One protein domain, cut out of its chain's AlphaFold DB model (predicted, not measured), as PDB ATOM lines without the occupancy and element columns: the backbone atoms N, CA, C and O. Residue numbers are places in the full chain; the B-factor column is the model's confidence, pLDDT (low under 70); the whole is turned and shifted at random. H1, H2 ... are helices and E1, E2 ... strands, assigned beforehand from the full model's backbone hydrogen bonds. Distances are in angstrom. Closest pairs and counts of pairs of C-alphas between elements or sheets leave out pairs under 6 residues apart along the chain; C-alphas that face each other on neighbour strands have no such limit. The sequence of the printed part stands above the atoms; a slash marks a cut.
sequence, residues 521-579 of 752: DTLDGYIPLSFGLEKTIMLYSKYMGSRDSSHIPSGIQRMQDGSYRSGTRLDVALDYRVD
ATOM      1  N   ASP A 521      39.788  33.287  32.388       49.56
ATOM      2  CA  ASP A 521      38.838  33.824  31.429       49.56
ATOM      3  C   ASP A 521      39.412  34.854  30.456       49.56
ATOM      4  O   ASP A 521      38.647  35.368  29.654       49.56
ATOM      5  N   THR A 522      40.695  35.226  30.524       54.09
ATOM      6  CA  THR A 522      41.348  36.048  29.475       54.09
ATOM      7  C   THR A 522      42.415  35.286  28.698       54.09
ATOM      8  O   THR A 522      42.884  35.782  27.682       54.09
ATOM      9  N   LEU A 523      42.779  34.073  29.124       62.06
ATOM     10  CA  LEU A 523      43.729  33.212  28.409       62.06
ATOM     11  C   LEU A 523      43.089  32.418  27.266       62.06
ATOM     12  O   LEU A 523      43.804  31.817  26.473       62.06
ATOM     13  N   ASP A 524      41.763  32.404  27.170       77.12
ATOM     14  CA  ASP A 524      41.010  31.671  26.152       77.12
ATOM     15  C   ASP A 524      40.718  32.496  24.885       77.12
ATOM     16  O   ASP A 524      39.939  32.059  24.037       77.12
ATOM     17  N   GLY A 525      41.348  33.666  24.736       87.38
ATOM     18  CA  GLY A 525      41.315  34.491  23.525       87.38
ATOM     19  C   GLY A 525      42.357  34.090  22.468       87.38
ATOM     20  O   GLY A 525      43.358  33.436  22.776       87.38
ATOM     21  N   TYR A 526      42.166  34.491  21.208       92.19
ATOM     22  CA  TYR A 526      43.108  34.157  20.131       92.19
ATOM     23  C   TYR A 526      44.458  34.867  20.270       92.19
ATOM     24  O   TYR A 526      45.490  34.283  19.929       92.19
ATOM     25  N   ILE A 527      44.482  36.108  20.758       92.50
ATOM     26  CA  ILE A 527      45.714  36.893  20.942       92.50
ATOM     27  C   ILE A 527      46.602  36.310  22.064       92.50
ATOM     28  O   ILE A 527      47.774  36.044  21.781       92.50
ATOM     29  N   PRO A 528      46.097  36.022  23.282       90.75
ATOM     30  CA  PRO A 528      46.884  35.402  24.348       90.75
ATOM     31  C   PRO A 528      47.355  33.993  24.026       90.75
ATOM     32  O   PRO A 528      48.486  33.661  24.382       90.75
ATOM     33  N   LEU A 529      46.574  33.192  23.294       91.19
ATOM     34  CA  LEU A 529      47.063  31.897  22.812       91.19
ATOM     35  C   LEU A 529      48.104  32.024  21.691       91.19
ATOM     36  O   LEU A 529      48.931  31.129  21.533       91.19
ATOM     37  N   SER A 530      48.093  33.122  20.928       93.12
ATOM     38  CA  SER A 530      49.101  33.369  19.890       93.12
ATOM     39  C   SER A 530      50.412  33.881  20.480       93.12
ATOM     40  O   SER A 530      51.457  33.348  20.147       93.12
ATOM     41  N   PHE A 531      50.399  34.898  21.343       91.50
ATOM     42  CA  PHE A 531      51.628  35.605  21.754       91.50
ATOM     43  C   PHE A 531      52.021  35.407  23.220       91.50
ATOM     44  O   PHE A 531      53.053  35.917  23.657       91.50
ATOM     45  N   GLY A 532      51.206  34.690  23.993       87.88
ATOM     46  CA  GLY A 532      51.360  34.576  25.436       87.88
ATOM     47  C   GLY A 532      50.798  35.782  26.192       87.88
ATOM     48  O   GLY A 532      50.501  36.842  25.630       87.88
ATOM     49  N   LEU A 533      50.640  35.605  27.503       82.06
ATOM     50  CA  LEU A 533      49.969  36.572  28.373       82.06
ATOM     51  C   LEU A 533      50.705  37.915  28.442       82.06
ATOM     52  O   LEU A 533      50.086  38.961  28.274       82.06
ATOM     53  N   GLU A 534      52.025  37.889  28.629       81.69
ATOM     54  CA  GLU A 534      52.850  39.093  28.778       81.69
ATOM     55  C   GLU A 534      52.730  40.015  27.553       81.69
ATOM     56  O   GLU A 534      52.380  41.189  27.671       81.69
ATOM     57  N   LYS A 535      52.928  39.466  26.347       85.62
ATOM     58  CA  LYS A 535      52.831  40.243  25.102       85.62
ATOM     59  C   LYS A 535      51.402  40.690  24.809       85.62
ATOM     60  O   LYS A 535      51.201  41.754  24.233       85.62
ATOM     61  N   THR A 536      50.406  39.930  25.254       86.94
ATOM     62  CA  THR A 536      48.994  40.310  25.121       86.94
ATOM     63  C   THR A 536      48.642  41.508  25.986       86.94
ATOM     64  O   THR A 536      48.010  42.440  25.497       86.94
ATOM     65  N   ILE A 537      49.111  41.542  27.236       82.06
ATOM     66  CA  ILE A 537      48.941  42.709  28.110       82.06
ATOM     67  C   ILE A 537      49.610  43.941  27.481       82.06
ATOM     68  O   ILE A 537      49.019  45.025  27.439       82.06
ATOM     69  N   MET A 538      50.805  43.773  26.904       82.38
ATOM     70  CA  MET A 538      51.487  44.846  26.170       82.38
ATOM     71  C   MET A 538      50.684  45.343  24.955       82.38
ATOM     72  O   MET A 538      50.613  46.544  24.721       82.38
ATOM     73  N   LEU A 539      50.061  44.458  24.174       85.62
ATOM     74  CA  LEU A 539      49.248  44.863  23.020       85.62
ATOM     75  C   LEU A 539      47.946  45.548  23.447       85.62
ATOM     76  O   LEU A 539      47.581  46.587  22.903       85.62
ATOM     77  N   TYR A 540      47.257  45.009  24.451       85.62
ATOM     78  CA  TYR A 540      46.010  45.586  24.943       85.62
ATOM     79  C   TYR A 540      46.203  46.958  25.576       85.62
ATOM     80  O   TYR A 540      45.410  47.863  25.316       85.62
ATOM     81  N   SER A 541      47.271  47.143  26.354       80.62
ATOM     82  CA  SER A 541      47.619  48.464  26.882       80.62
ATOM     83  C   SER A 541      47.826  49.473  25.747       80.62
ATOM     84  O   SER A 541      47.292  50.578  25.823       80.62
ATOM     85  N   LYS A 542      48.459  49.072  24.632       82.38
ATOM     86  CA  LYS A 542      48.604  49.921  23.437       82.38
ATOM     87  C   LYS A 542      47.282  50.267  22.757       82.38
ATOM     88  O   LYS A 542      47.076  51.442  22.462       82.38
ATOM     89  N   TYR A 543      46.382  49.307  22.541       80.19
ATOM     90  CA  TYR A 543      45.069  49.591  21.934       80.19
ATOM     91  C   TYR A 543      44.211  50.515  22.800       80.19
ATOM     92  O   TYR A 543      43.434  51.320  22.294       80.19
ATOM     93  N   MET A 544      44.377  50.428  24.119       74.50
ATOM     94  CA  MET A 544      43.611  51.217  25.078       74.50
ATOM     95  C   MET A 544      44.275  52.544  25.463       74.50
ATOM     96  O   MET A 544      43.687  53.311  26.221       74.50
ATOM     97  N   GLY A 545      45.485  52.824  24.968       68.19
ATOM     98  CA  GLY A 545      46.258  54.006  25.358       68.19
ATOM     99  C   GLY A 545      46.737  53.989  26.816       68.19
ATOM    100  O   GLY A 545      47.112  55.034  27.343       68.19
ATOM    101  N   SER A 546      46.732  52.822  27.470       60.78
ATOM    102  CA  SER A 546      47.265  52.644  28.822       60.78
ATOM    103  C   SER A 546      48.790  52.567  28.781       60.78
ATOM    104  O   SER A 546      49.366  51.879  27.936       60.78
ATOM    105  N   ARG A 547      49.457  53.264  29.707       54.09
ATOM    106  CA  ARG A 547      50.921  53.207  29.869       54.09
ATOM    107  C   ARG A 547      51.379  52.090  30.808       54.09
ATOM    108  O   ARG A 547      52.576  51.841  30.888       54.09
ATOM    109  N   ASP A 548      50.445  51.412  31.473       53.22
ATOM    110  CA  ASP A 548      50.743  50.276  32.339       53.22
ATOM    111  C   ASP A 548      50.652  48.957  31.553       53.22
ATOM    112  O   ASP A 548      49.577  48.571  31.086       53.22
ATOM    113  N   SER A 549      51.798  48.287  31.379       53.44
ATOM    114  CA  SER A 549      51.917  46.957  30.763       53.44
ATOM    115  C   SER A 549      52.072  45.831  31.788       53.44
ATOM    116  O   SER A 549      52.260  44.680  31.397       53.44
ATOM    117  N   SER A 550      52.043  46.147  33.086       51.84
ATOM    118  CA  SER A 550      52.237  45.169  34.165       51.84
ATOM    119  C   SER A 550      50.934  44.483  34.592       51.84
ATOM    120  O   SER A 550      50.955  43.424  35.227       51.84
ATOM    121  N   HIS A 551      49.787  45.035  34.188       53.56
ATOM    122  CA  HIS A 551      48.456  44.539  34.527       53.56
ATOM    123  C   HIS A 551      47.532  44.490  33.308       53.56
ATOM    124  O   HIS A 551      47.645  45.304  32.393       53.56
ATOM    125  N   ILE A 552      46.589  43.536  33.299       57.06
ATOM    126  CA  ILE A 552      45.512  43.517  32.299       57.06
ATOM    127  C   ILE A 552      44.768  44.859  32.407       57.06
ATOM    128  O   ILE A 552      44.306  45.192  33.502       57.06
ATOM    129  N   PRO A 553      44.641  45.636  31.316       62.41
ATOM    130  CA  PRO A 553      44.030  46.959  31.378       62.41
ATOM    131  C   PRO A 553      42.609  46.918  31.962       62.41
ATOM    132  O   PRO A 553      41.760  46.151  31.504       62.41
ATOM    133  N   SER A 554      42.319  47.801  32.923       56.62
ATOM    134  CA  SER A 554      41.062  47.879  33.697       56.62
ATOM    135  C   SER A 554      39.812  48.297  32.900       56.62
ATOM    136  O   SER A 554      38.768  48.604  33.469       56.62
ATOM    137  N   GLY A 555      39.879  48.258  31.571       65.06
ATOM    138  CA  GLY A 555      38.770  48.544  30.667       65.06
ATOM    139  C   GLY A 555      38.440  47.405  29.707       65.06
ATOM    140  O   GLY A 555      37.600  47.614  28.848       65.06
ATOM    141  N   ILE A 556      39.051  46.223  29.802       73.00
ATOM    142  CA  ILE A 556      38.649  45.098  28.946       73.00
ATOM    143  C   ILE A 556      37.434  44.407  29.554       73.00
ATOM    144  O   ILE A 556      37.495  43.867  30.657       73.00
ATOM    145  N   GLN A 557      36.329  44.402  28.820       72.19
ATOM    146  CA  GLN A 557      35.098  43.729  29.208       72.19
ATOM    147  C   GLN A 557      34.898  42.484  28.352       72.19
ATOM    148  O   GLN A 557      34.899  42.556  27.123       72.19
ATOM    149  N   ARG A 558      34.706  41.335  29.009       77.81
ATOM    150  CA  ARG A 558      34.257  40.108  28.352       77.81
ATOM    151  C   ARG A 558      32.740  40.154  28.208       77.81
ATOM    152  O   ARG A 558      32.016  40.212  29.200       77.81
ATOM    153  N   MET A 559      32.269  40.117  26.974       73.44
ATOM    154  CA  MET A 559      30.851  40.091  26.642       73.44
ATOM    155  C   MET A 559      30.289  38.668  26.742       73.44
ATOM    156  O   MET A 559      31.028  37.682  26.760       73.44
ATOM    157  N   GLN A 560      28.958  38.546  26.782       69.19
ATOM    158  CA  GLN A 560      28.277  37.243  26.837       69.19
ATOM    159  C   GLN A 560      28.597  36.343  25.631       69.19
ATOM    160  O   GLN A 560      28.563  35.122  25.754       69.19
ATOM    161  N   ASP A 561      28.938  36.936  24.484       69.94
ATOM    162  CA  ASP A 561      29.371  36.226  23.273       69.94
ATOM    163  C   ASP A 561      30.828  35.722  23.347       69.94
ATOM    164  O   ASP A 561      31.321  35.105  22.404       69.94
ATOM    165  N   GLY A 562      31.526  35.968  24.460       71.44
ATOM    166  CA  GLY A 562      32.927  35.610  24.649       71.44
ATOM    167  C   GLY A 562      33.914  36.551  23.953       71.44
ATOM    168  O   GLY A 562      35.103  36.244  23.939       71.44
ATOM    169  N   SER A 563      33.463  37.672  23.383       79.69
ATOM    170  CA  SER A 563      34.358  38.709  22.859       79.69
ATOM    171  C   SER A 563      34.913  39.590  23.978       79.69
ATOM    172  O   SER A 563      34.222  39.898  24.949       79.69
ATOM    173  N   TYR A 564      36.164  40.011  23.831       83.06
ATOM    174  CA  TYR A 564      36.832  40.970  24.706       83.06
ATOM    175  C   TYR A 564      36.798  42.332  24.026       83.06
ATOM    176  O   TYR A 564      37.262  42.482  22.895       83.06
ATOM    177  N   ARG A 565      36.222  43.327  24.696       78.75
ATOM    178  CA  ARG A 565      35.983  44.666  24.141       78.75
ATOM    179  C   ARG A 565      36.535  45.742  25.054       78.75
ATOM    180  O   ARG A 565      36.651  45.532  26.258       78.75
ATOM    181  N   SER A 566      36.839  46.904  24.490       77.94
ATOM    182  CA  SER A 566      37.192  48.073  25.294       77.94
ATOM    183  C   SER A 566      35.934  48.681  25.922       77.94
ATOM    184  O   SER A 566      34.954  48.952  25.235       77.94
ATOM    185  N   GLY A 567      35.969  48.962  27.220       63.22
ATOM    186  CA  GLY A 567      34.877  49.564  27.985       63.22
ATOM    187  C   GLY A 567      34.557  50.994  27.550       63.22
ATOM    188  O   GLY A 567      33.464  51.480  27.816       63.22
ATOM    189  N   THR A 568      35.472  51.652  26.832       61.94
ATOM    190  CA  THR A 568      35.232  52.954  26.192       61.94
ATOM    191  C   THR A 568      34.651  52.833  24.779       61.94
ATOM    192  O   THR A 568      34.092  53.803  24.270       61.94
ATOM    193  N   ARG A 569      34.767  51.661  24.134       62.94
ATOM    194  CA  ARG A 569      34.339  51.377  22.752       62.94
ATOM    195  C   ARG A 569      33.725  49.982  22.657       62.94
ATOM    196  O   ARG A 569      34.356  49.030  22.202       62.94
ATOM    197  N   LEU A 570      32.474  49.864  23.100       60.22
ATOM    198  CA  LEU A 570      31.729  48.598  23.085       60.22
ATOM    199  C   LEU A 570      31.490  48.046  21.663       60.22
ATOM    200  O   LEU A 570      31.123  46.883  21.503       60.22
ATOM    201  N   ASP A 571      31.708  48.836  20.617       62.75
ATOM    202  CA  ASP A 571      31.558  48.445  19.215       62.75
ATOM    203  C   ASP A 571      32.783  47.706  18.643       62.75
ATOM    204  O   ASP A 571      32.615  46.854  17.764       62.75
ATOM    205  N   VAL A 572      33.987  47.928  19.182       71.50
ATOM    206  CA  VAL A 572      35.233  47.301  18.704       71.50
ATOM    207  C   VAL A 572      35.628  46.109  19.582       71.50
ATOM    208  O   VAL A 572      35.828  46.239  20.790       71.50
ATOM    209  N   ALA A 573      35.760  44.932  18.966       83.44
ATOM    210  CA  ALA A 573      36.285  43.741  19.629       83.44
ATOM    211  C   ALA A 573      37.812  43.696  19.524       83.44
ATOM    212  O   ALA A 573      38.361  43.702  18.423       83.44
ATOM    213  N   LEU A 574      38.479  43.638  20.676       88.31
ATOM    214  CA  LEU A 574      39.928  43.484  20.789       88.31
ATOM    215  C   LEU A 574      40.343  42.022  20.627       88.31
ATOM    216  O   LEU A 574      41.411  41.753  20.093       88.31
ATOM    217  N   ASP A 575      39.510  41.083  21.073       90.19
ATOM    218  CA  ASP A 575      39.752  39.654  20.885       90.19
ATOM    219  C   ASP A 575      38.454  38.846  20.970       90.19
ATOM    220  O   ASP A 575      37.415  39.341  21.415       90.19
ATOM    221  N   TYR A 576      38.514  37.588  20.553       88.31
ATOM    222  CA  TYR A 576      37.414  36.637  20.601       88.31
ATOM    223  C   TYR A 576      37.837  35.369  21.321       88.31
ATOM    224  O   TYR A 576      38.975  34.920  21.197       88.31
ATOM    225  N   ARG A 577      36.894  34.752  22.033       87.44
ATOM    226  CA  ARG A 577      37.090  33.415  22.583       87.44
ATOM    227  C   ARG A 577      37.378  32.410  21.472       87.44
ATOM    228  O   ARG A 577      36.703  32.387  20.442       87.44
ATOM    229  N   VAL A 578      38.352  31.552  21.731       86.69
ATOM    230  CA  VAL A 578      38.801  30.515  20.809       86.69
ATOM    231  C   VAL A 578      37.720  29.459  20.647       86.69
ATOM    232  O   VAL A 578      37.149  28.956  21.619       86.69
ATOM    233  N   ASP A 579      37.418  29.137  19.394       82.31
ATOM    234  CA  ASP A 579      36.470  28.086  19.061       82.31
ATOM    235  C   ASP A 579      37.110  26.685  19.103       82.31
ATOM    236  O   ASP A 579      38.320  26.504  19.223       82.31
TER     237      ASP A 579
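This is residues 521 to 579 of the 752 residues of an uncharacterized protein of Peniophora sp. CBMAI 1063 (UniProt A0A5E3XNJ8). Helices H1 and H2 make a corner beside a small sheet, E1, E2, E3, which both only graze; the loop of residues 545 to 555 leads from H2 to the sheet. The printed part has 59 residues, of mixed class, in the order H1, H2, E1, E2, E3. The sheet is a meander, each strand the antiparallel neighbour of the one before. The whole is compact, radius of gyration of the C-alphas 10.4 A, spanning 29 by 24 by 14 A.

H1, residues 526 to 531, begins at C-alpha (43.108, 34.157, 20.131). H2, residues 533 to 544, is 16.3 A long. E1 is residues 556 to 558 and E2 563 to 566. E3, residues 569 to 576, 15.2 A, bends by 67 degrees at 572 and ends at C-alpha (37.414, 36.637, 20.601).

H1 and H2 only just touch, with 3 pairs of C-alphas within 8 A, only at the corner; the closest C-alphas, Pro 528 and Thr 536, are 5.4 A apart. Every O i to N i+4 pair in both is within hydrogen-bond range. In hairpin E1 and E2, N 557 and O 565 are 2.8 A apart; in hairpin E2 and E3, N 564 and O 575, 2.8 A.

The printed part has no cut. The link H2 to E1 is long. Residues under pLDDT 70 include 545 to 555.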